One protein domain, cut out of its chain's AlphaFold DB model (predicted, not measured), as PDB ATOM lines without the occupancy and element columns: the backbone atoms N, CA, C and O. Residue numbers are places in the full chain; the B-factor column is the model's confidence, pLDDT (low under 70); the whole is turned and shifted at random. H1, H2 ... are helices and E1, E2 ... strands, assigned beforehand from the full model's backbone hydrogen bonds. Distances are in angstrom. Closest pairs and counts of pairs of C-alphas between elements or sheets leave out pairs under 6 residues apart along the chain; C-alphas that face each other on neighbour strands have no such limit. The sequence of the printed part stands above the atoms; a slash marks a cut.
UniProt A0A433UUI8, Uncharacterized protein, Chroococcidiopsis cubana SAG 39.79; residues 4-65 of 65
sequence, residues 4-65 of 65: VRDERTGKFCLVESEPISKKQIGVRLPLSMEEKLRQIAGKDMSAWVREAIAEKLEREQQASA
ATOM      1  N   VAL A   4     271.806  10.160  58.473       74.12
ATOM      2  CA  VAL A   4     272.461  10.125  57.154       74.12
ATOM      3  C   VAL A   4     271.467   9.602  56.127       74.12
ATOM      4  O   VAL A   4     270.690   8.689  56.407       74.12
ATOM      5  N   ARG A   5     271.441  10.215  54.943       71.62
ATOM      6  CA  ARG A   5     270.566   9.789  53.850       71.62
ATOM      7  C   ARG A   5     271.176   8.574  53.157       71.62
ATOM      8  O   ARG A   5     272.269   8.664  52.617       71.62
ATOM      9  N   ASP A   6     270.454   7.465  53.161       69.25
ATOM     10  CA  ASP A   6     270.800   6.259  52.421       69.25
ATOM     11  C   ASP A   6     270.475   6.462  50.933       69.25
ATOM     12  O   ASP A   6     269.318   6.660  50.557       69.25
ATOM     13  N   GLU A   7     271.495   6.444  50.074       73.94
ATOM     14  CA  GLU A   7     271.349   6.732  48.638       73.94
ATOM     15  C   GLU A   7     270.664   5.600  47.857       73.94
ATOM     16  O   GLU A   7     270.110   5.837  46.785       73.94
ATOM     17  N   ARG A   8     270.632   4.375  48.399       64.69
ATOM     18  CA  ARG A   8     269.976   3.220  47.759       64.69
ATOM     19  C   ARG A   8     268.470   3.192  47.979       64.69
ATOM     20  O   ARG A   8     267.728   2.740  47.112       64.69
ATOM     21  N   THR A   9     268.016   3.624  49.150       67.56
ATOM     22  CA  THR A   9     266.603   3.592  49.548       67.56
ATOM     23  C   THR A   9     265.969   4.979  49.609       67.56
ATOM     24  O   THR A   9     264.747   5.089  49.704       67.56
ATOM     25  N   GLY A  10     266.780   6.039  49.560       73.31
ATOM     26  CA  GLY A  10     266.355   7.434  49.656       73.31
ATOM     27  C   GLY A  10     265.916   7.867  51.058       73.31
ATOM     28  O   GLY A  10     265.431   8.990  51.209       73.31
ATOM     29  N   LYS A  11     266.057   7.006  52.077       72.25
ATOM     30  CA  LYS A  11     265.572   7.236  53.448       72.25
ATOM     31  C   LYS A  11     266.690   7.713  54.374       72.25
ATOM     32  O   LYS A  11     267.856   7.425  54.153       72.25
ATOM     33  N   PHE A  12     266.332   8.441  55.427       72.12
ATOM     34  CA  PHE A  12     267.282   8.882  56.449       72.12
ATOM     35  C   PHE A  12     267.420   7.814  57.539       72.12
ATOM     36  O   PHE A  12     266.464   7.563  58.273       72.12
ATOM     37  N   CYS A  13     268.601   7.213  57.647       63.47
ATOM     38  CA  CYS A  13     268.941   6.206  58.648       63.47
ATOM     39  C   CYS A  13     269.788   6.827  59.770       63.47
ATOM     40  O   CYS A  13     270.494   7.821  59.573       63.47
ATOM     41  N   LEU A  14     269.690   6.267  60.977       68.12
ATOM     42  CA  LEU A  14     270.563   6.638  62.091       68.12
ATOM     43  C   LEU A  14     271.944   6.005  61.873       68.12
ATOM     44  O   LEU A  14     272.034   4.891  61.365       68.12
ATOM     45  N   VAL A  15     273.003   6.724  62.261       61.66
ATOM     46  CA  VAL A  15     274.418   6.366  62.012       61.66
ATOM     47  C   VAL A  15     274.806   4.978  62.558       61.66
ATOM     48  O   VAL A  15     275.741   4.373  62.049       61.66
ATOM     49  N   GLU A  16     274.064   4.447  63.532       59.34
ATOM     50  CA  GLU A  16     274.341   3.164  64.202       59.34
ATOM     51  C   GLU A  16     273.295   2.075  63.915       59.34
ATOM     52  O   GLU A  16     273.302   1.020  64.542       59.34
ATOM     53  N   SER A  17     272.357   2.305  62.992       57.91
ATOM     54  CA  SER A  17     271.428   1.244  62.601       57.91
ATOM     55  C   SER A  17     272.165   0.236  61.727       57.91
ATOM     56  O   SER A  17     272.480   0.536  60.575       57.91
ATOM     57  N   GLU A  18     272.441  -0.946  62.283       59.53
ATOM     58  CA  GLU A  18     272.953  -2.096  61.537       59.53
ATOM     59  C   GLU A  18     272.198  -2.231  60.204       59.53
ATOM     60  O   GLU A  18     270.965  -2.090  60.178       59.53
ATOM     61  N   PRO A  19     272.903  -2.455  59.081       62.69
ATOM     62  CA  PRO A  19     272.259  -2.551  57.783       62.69
ATOM     63  C   PRO A  19     271.174  -3.621  57.853       62.69
ATOM     64  O   PRO A  19     271.434  -4.763  58.235       62.69
ATOM     65  N   ILE A  20     269.947  -3.232  57.495       60.25
ATOM     66  CA  ILE A  20     268.797  -4.135  57.481       60.25
ATOM     67  C   ILE A  20     269.209  -5.369  56.678       60.25
ATOM     68  O   ILE A  20     269.588  -5.262  55.506       60.25
ATOM     69  N   SER A  21     269.181  -6.526  57.345       64.75
ATOM     70  CA  SER A  21     269.537  -7.821  56.767       64.75
ATOM     71  C   SER A  21     268.917  -7.980  55.378       64.75
ATOM     72  O   SER A  21     267.777  -7.568  55.157       64.75
ATOM     73  N   LYS A  22     269.703  -8.539  54.441       65.50
ATOM     74  CA  LYS A  22     269.391  -8.710  53.007       65.50
ATOM     75  C   LYS A  22     267.883  -8.827  52.752       65.50
ATOM     76  O   LYS A  22     267.232  -9.701  53.321       65.50
ATOM     77  N   LYS A  23     267.355  -7.973  51.862       70.69
ATOM     78  CA  LYS A  23     265.930  -7.915  51.497       70.69
ATOM     79  C   LYS A  23     265.372  -9.329  51.303       70.69
ATOM     80  O   LYS A  23     265.828 -10.058  50.422       70.69
ATOM     81  N   GLN A  24     264.405  -9.707  52.135       73.62
ATOM     82  CA  GLN A  24     263.730 -10.992  52.005       73.62
ATOM     83  C   GLN A  24     262.985 -11.028  50.668       73.62
ATOM     84  O   GLN A  24     262.228 -10.114  50.334       73.62
ATOM     85  N   ILE A  25     263.238 -12.075  49.885       80.31
ATOM     86  CA  ILE A  25     262.554 -12.329  48.618       80.31
ATOM     87  C   ILE A  25     261.449 -13.336  48.918       80.31
ATOM     88  O   ILE A  25     261.735 -14.466  49.308       80.31
ATOM     89  N   GLY A  26     260.198 -12.909  48.761       84.12
ATOM     90  CA  GLY A  26     259.034 -13.786  48.824       84.12
ATOM     91  C   GLY A  26     258.614 -14.199  47.419       84.12
ATOM     92  O   GLY A  26     258.482 -13.346  46.542       84.12
ATOM     93  N   VAL A  27     258.385 -15.493  47.212       84.56
ATOM     94  CA  VAL A  27     257.875 -16.046  45.952       84.56
ATOM     95  C   VAL A  27     256.541 -16.717  46.241       84.56
ATOM     96  O   VAL A  27     256.413 -17.441  47.225       84.56
ATOM     97  N   ARG A  28     255.535 -16.460  45.401       88.44
ATOM     98  CA  ARG A  28     254.253 -17.164  45.484       88.44
ATOM     99  C   ARG A  28     254.334 -18.434  44.659       88.44
ATOM    100  O   ARG A  28     254.710 -18.381  43.491       88.44
ATOM    101  N   LEU A  29     253.957 -19.548  45.268       87.81
ATOM    102  CA  LEU A  29     253.951 -20.856  44.635       87.81
ATOM    103  C   LEU A  29     252.544 -21.455  44.719       87.81
ATOM    104  O   LEU A  29     251.828 -21.202  45.691       87.81
ATOM    105  N   PRO A  30     252.127 -22.251  43.724       94.38
ATOM    106  CA  PRO A  30     250.945 -23.090  43.856       94.38
ATOM    107  C   PRO A  30     251.109 -24.071  45.023       94.38
ATOM    108  O   PRO A  30     252.201 -24.603  45.234       94.38
ATOM    109  N   LEU A  31     250.014 -24.377  45.725       90.38
ATOM    110  CA  LEU A  31     250.022 -25.275  46.892       90.38
ATOM    111  C   LEU A  31     250.655 -26.637  46.579       90.38
ATOM    112  O   LEU A  31     251.482 -27.132  47.337       90.38
ATOM    113  N   SER A  32     250.346 -27.201  45.410       92.12
ATOM    114  CA  SER A  32     250.897 -28.485  44.964       92.12
ATOM    115  C   SER A  32     252.416 -28.463  44.759       92.12
ATOM    116  O   SER A  32     253.057 -29.509  44.798       92.12
ATOM    117  N   MET A  33     253.003 -27.293  44.496       89.00
ATOM    118  CA  MET A  33     254.449 -27.135  44.339       89.00
ATOM    119  C   MET A  33     255.121 -26.869  45.684       89.00
ATOM    120  O   MET A  33     256.188 -27.420  45.942       89.00
ATOM    121  N   GLU A  34     254.481 -26.092  46.561       88.25
ATOM    122  CA  GLU A  34     254.960 -25.888  47.930       88.25
ATOM    123  C   GLU A  34     255.014 -27.210  48.707       88.25
ATOM    124  O   GLU A  34     256.009 -27.493  49.371       88.25
ATOM    125  N   GLU A  35     253.991 -28.058  48.576       90.44
ATOM    126  CA  GLU A  35     253.957 -29.362  49.241       90.44
ATOM    127  C   GLU A  35     255.106 -30.268  48.777       90.44
ATOM    128  O   GLU A  35     255.807 -30.855  49.603       90.44
ATOM    129  N   LYS A  36     255.378 -30.302  47.467       89.75
ATOM    130  CA  LYS A  36     256.526 -31.033  46.905       89.75
ATOM    131  C   LYS A  36     257.856 -30.496  47.423       89.75
ATOM    132  O   LYS A  36     258.715 -31.275  47.823       89.75
ATOM    133  N   LEU A  37     258.028 -29.175  47.450       88.25
ATOM    134  CA  LEU A  37     259.249 -28.555  47.974       88.25
ATOM    135  C   LEU A  37     259.447 -28.870  49.455       88.25
ATOM    136  O   LEU A  37     260.565 -29.157  49.873       88.25
ATOM    137  N   ARG A  38     258.368 -28.881  50.239       88.31
ATOM    138  CA  ARG A  38     258.415 -29.229  51.659       88.31
ATOM    139  C   ARG A  38     258.784 -30.698  51.883       88.31
ATOM    140  O   ARG A  38     259.517 -30.986  52.823       88.31
ATOM    141  N   GLN A  39     258.330 -31.613  51.023       90.00
ATOM    142  CA  GLN A  39     258.723 -33.028  51.077       90.00
ATOM    143  C   GLN A  39     260.201 -33.248  50.727       90.00
ATOM    144  O   GLN A  39     260.845 -34.096  51.335       90.00
ATOM    145  N   ILE A  40     260.738 -32.488  49.768       88.12
ATOM    146  CA  ILE A  40     262.121 -32.646  49.291       88.12
ATOM    147  C   ILE A  40     263.120 -31.954  50.226       88.12
ATOM    148  O   ILE A  40     264.123 -32.545  50.613       88.12
ATOM    149  N   ALA A  41     262.857 -30.697  50.582       85.81
ATOM    150  CA  ALA A  41     263.807 -29.844  51.294       85.81
ATOM    151  C   ALA A  41     263.582 -29.799  52.816       85.81
ATOM    152  O   ALA A  41     264.427 -29.298  53.559       85.81
ATOM    153  N   GLY A  42     262.443 -30.298  53.305       83.75
ATOM    154  CA  GLY A  42     262.132 -30.332  54.732       83.75
ATOM    155  C   GLY A  42     262.127 -28.939  55.374       83.75
ATOM    156  O   GLY A  42     261.384 -28.050  54.954       83.75
ATOM    157  N   LYS A  43     262.933 -28.757  56.430       79.81
ATOM    158  CA  LYS A  43     263.016 -27.502  57.202       79.81
ATOM    159  C   LYS A  43     263.801 -26.392  56.497       79.81
ATOM    160  O   LYS A  43     263.487 -25.223  56.705       79.81
ATOM    161  N   ASP A  44     264.748 -26.737  55.630       84.12
ATOM    162  CA  ASP A  44     265.683 -25.787  55.013       84.12
ATOM    163  C   ASP A  44     265.333 -25.483  53.549       84.12
ATOM    164  O   ASP A  44     266.188 -25.355  52.672       84.12
ATOM    165  N   MET A  45     264.034 -25.293  53.286       85.12
ATOM    166  CA  MET A  45     263.496 -24.996  51.952       85.12
ATOM    167  C   MET A  45     264.182 -23.795  51.284       85.12
ATOM    168  O   MET A  45     264.468 -23.818  50.091       85.12
ATOM    169  N   SER A  46     264.489 -22.748  52.053       84.50
ATOM    170  CA  SER A  46     265.127 -21.537  51.524       84.50
ATOM    171  C   SER A  46     266.565 -21.760  51.051       84.50
ATOM    172  O   SER A  46     266.988 -21.100  50.102       84.50
ATOM    173  N   ALA A  47     267.328 -22.630  51.720       87.25
ATOM    174  CA  ALA A  47     268.700 -22.945  51.329       87.25
ATOM    175  C   ALA A  47     268.691 -23.826  50.078       87.25
ATOM    176  O   ALA A  47     269.265 -23.446  49.059       87.25
ATOM    177  N   TRP A  48     267.884 -24.888  50.111       90.69
ATOM    178  CA  TRP A  48     267.722 -25.818  48.997       90.69
ATOM    179  C   TRP A  48     267.302 -25.116  47.699       90.69
ATOM    180  O   TRP A  48     267.884 -25.344  46.642       90.69
ATOM    181  N   VAL A  49     266.328 -24.197  47.765       89.62
ATOM    182  CA  VAL A  49     265.877 -23.445  46.580       89.62
ATOM    183  C   VAL A  49     267.002 -22.583  46.000       89.62
ATOM    184  O   VAL A  49     267.105 -22.458  44.782       89.62
ATOM    185  N   ARG A  50     267.864 -21.990  46.836       89.56
ATOM    186  CA  ARG A  50     268.997 -21.180  46.353       89.56
ATOM    187  C   ARG A  50     270.037 -22.038  45.647       89.56
ATOM    188  O   ARG A  50     270.523 -21.624  44.599       89.56
ATOM    189  N   GLU A  51     270.341 -23.208  46.195       90.81
ATOM    190  CA  GLU A  51     271.262 -24.168  45.583       90.81
ATOM    191  C   GLU A  51     270.714 -24.683  44.249       90.81
ATOM    192  O   GLU A  51     271.415 -24.639  43.242       90.81
ATOM    193  N   ALA A  52     269.430 -25.048  44.198       91.25
ATOM    194  CA  ALA A  52     268.779 -25.498  42.970       91.25
ATOM    195  C   ALA A  52     268.776 -24.421  41.868       91.25
ATOM    196  O   ALA A  52     268.961 -24.729  40.690       91.25
ATOM    197  N   ILE A  53     268.583 -23.147  42.233       91.19
ATOM    198  CA  ILE A  53     268.679 -22.024  41.288       91.19
ATOM    199  C   ILE A  53     270.120 -21.855  40.792       91.19
ATOM    200  O   ILE A  53     270.318 -21.663  39.595       91.19
ATOM    201  N   ALA A  54     271.110 -21.925  41.686       92.00
ATOM    202  CA  ALA A  54     272.518 -21.793  41.320       92.00
ATOM    203  C   ALA A  54     272.960 -22.912  40.362       92.00
ATOM    204  O   ALA A  54     273.527 -22.616  39.313       92.00
ATOM    205  N   GLU A  55     272.615 -24.167  40.669       93.56
ATOM    206  CA  GLU A  55     272.899 -25.320  39.807       93.56
ATOM    207  C   GLU A  55     272.258 -25.154  38.423       93.56
ATOM    208  O   GLU A  55     272.900 -25.378  37.395       93.56
ATOM    209  N   LYS A  56     270.987 -24.732  38.375       93.06
ATOM    210  CA  LYS A  56     270.292 -24.533  37.102       93.06
ATOM    211  C   LYS A  56     270.945 -23.432  36.262       93.06
ATOM    212  O   LYS A  56     271.145 -23.638  35.069       93.06
ATOM    213  N   LEU A  57     271.294 -22.299  36.875       92.75
ATOM    214  CA  LEU A  57     271.953 -21.192  36.179       92.75
ATOM    215  C   LEU A  57     273.323 -21.595  35.628       92.75
ATOM    216  O   LEU A  57     273.653 -21.219  34.508       92.75
ATOM    217  N   GLU A  58     274.101 -22.371  36.384       92.75
ATOM    218  CA  GLU A  58     275.395 -22.877  35.923       92.75
ATOM    219  C   GLU A  58     275.231 -23.788  34.698       92.75
ATOM    220  O   GLU A  58     275.920 -23.606  33.693       92.75
ATOM    221  N   ARG A  59     274.256 -24.707  34.728       90.94
ATOM    222  CA  ARG A  59     273.939 -25.563  33.574       90.94
ATOM    223  C   ARG A  59     273.469 -24.767  32.361       90.94
ATOM    224  O   ARG A  59     273.875 -25.073  31.247       90.94
ATOM    225  N   GLU A  60     272.621 -23.758  32.555       91.94
ATOM    226  CA  GLU A  60     272.137 -22.909  31.458       91.94
ATOM    227  C   GLU A  60     273.265 -22.066  30.845       91.94
ATOM    228  O   GLU A  60     273.296 -21.886  29.628       91.94
ATOM    229  N   GLN A  61     274.221 -21.604  31.656       84.75
ATOM    230  CA  GLN A  61     275.421 -20.915  31.171       84.75
ATOM    231  C   GLN A  61     276.333 -21.846  30.371       84.75
ATOM    232  O   GLN A  61     276.810 -21.452  29.313       84.75
ATOM    233  N   GLN A  62     276.538 -23.080  30.835       81.06
ATOM    234  CA  GLN A  62     277.338 -24.081  30.122       81.06
ATOM    235  C   GLN A  62     276.668 -24.566  28.831       81.06
ATOM    236  O   GLN A  62     277.358 -24.844  27.861       81.06
ATOM    237  N   ALA A  63     275.336 -24.663  28.801       75.00
ATOM    238  CA  ALA A  63     274.583 -25.066  27.613       75.00
ATOM    239  C   ALA A  63     274.428 -23.942  26.570       75.00
ATOM    240  O   ALA A  63     274.066 -24.220  25.428       75.00
ATOM    241  N   SER A  64     274.660 -22.687  26.966       63.50
ATOM    242  CA  SER A  64     274.606 -21.513  26.081       63.50
ATOM    243  C   SER A  64     275.987 -21.053  25.587       63.50
ATOM    244  O   SER A  64     276.052 -20.047  24.878       63.50
ATOM    245  N   ALA A  65     277.067 -21.741  25.980       51.31
ATOM    246  CA  ALA A  65     278.447 -21.517  25.537       51.31
ATOM    247  C   ALA A  65     278.845 -22.544  24.468       51.31
ATOM    248  O   ALA A  65     279.588 -22.150  23.541       51.31
TER     249      ALA A  65
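This is residues 4 to 65 of the 65 residues of an uncharacterized protein of Chroococcidiopsis cubana SAG 39.79 (UniProt A0A433UUI8). Two helices, H1 and H2, meet at their ends in an L-shaped corner, and a long stretch with no named element, residues 15 to 30, leads to them from a small folded-back loop at the far end, residues 4 to 14, of which 12 to 14 are E1. Residues 50 to 65 stick out as the long arm of the L, and residues 16 to 24 stand free between loop and corner. The printed part has 62 residues with one named strand and two named helices, in the order E1, H1, H2; its class is mostly helix. It is extended, with a radius of gyration of the C-alphas of 17.8 A, and flat, spanning 44 by 35 by 18 A.

Begin at residues 4 to 5, which pair antiparallel with residues 12 to 13 of E1, residues 12 to 14; E1 pairs with no named strand. E1 is apart from H1, residues 31 to 41, and from H2, residues 45 to 63. H1 and H2 only just touch, with 3 pairs of C-alphas within 8 A, and only at the corner by their tight link. Look there for their closest C-alphas, those of Ala 41 and Trp 48, 6.1 A apart; H2 touches H1 with residues 45 to 48 alone. Their lines stand about perpendicular, at 89 degrees. In H2 every O i to N i+4 pair is within hydrogen-bond range; in H1, 6 of 7 are.

Find C-alpha 12 at (267.282, 8.882, 56.449), where E1 begins its 6.9 A. H1 starts at C-alpha 31, (250.022, -25.275, 46.892), and runs 15.2 A to Ala 41. H2 runs 26.7 A from Met 45 to C-alpha 63 at (274.583, -25.066, 27.613).

The C-alphas of Leu 14 and Ala 63 are the two farthest apart, at 47.0 A. The printed part has no cut, and the link from E1 to H1 is long. The pLDDT is under 70 at residues 6, 8 to 9, 13 to 22 and 64 to 65.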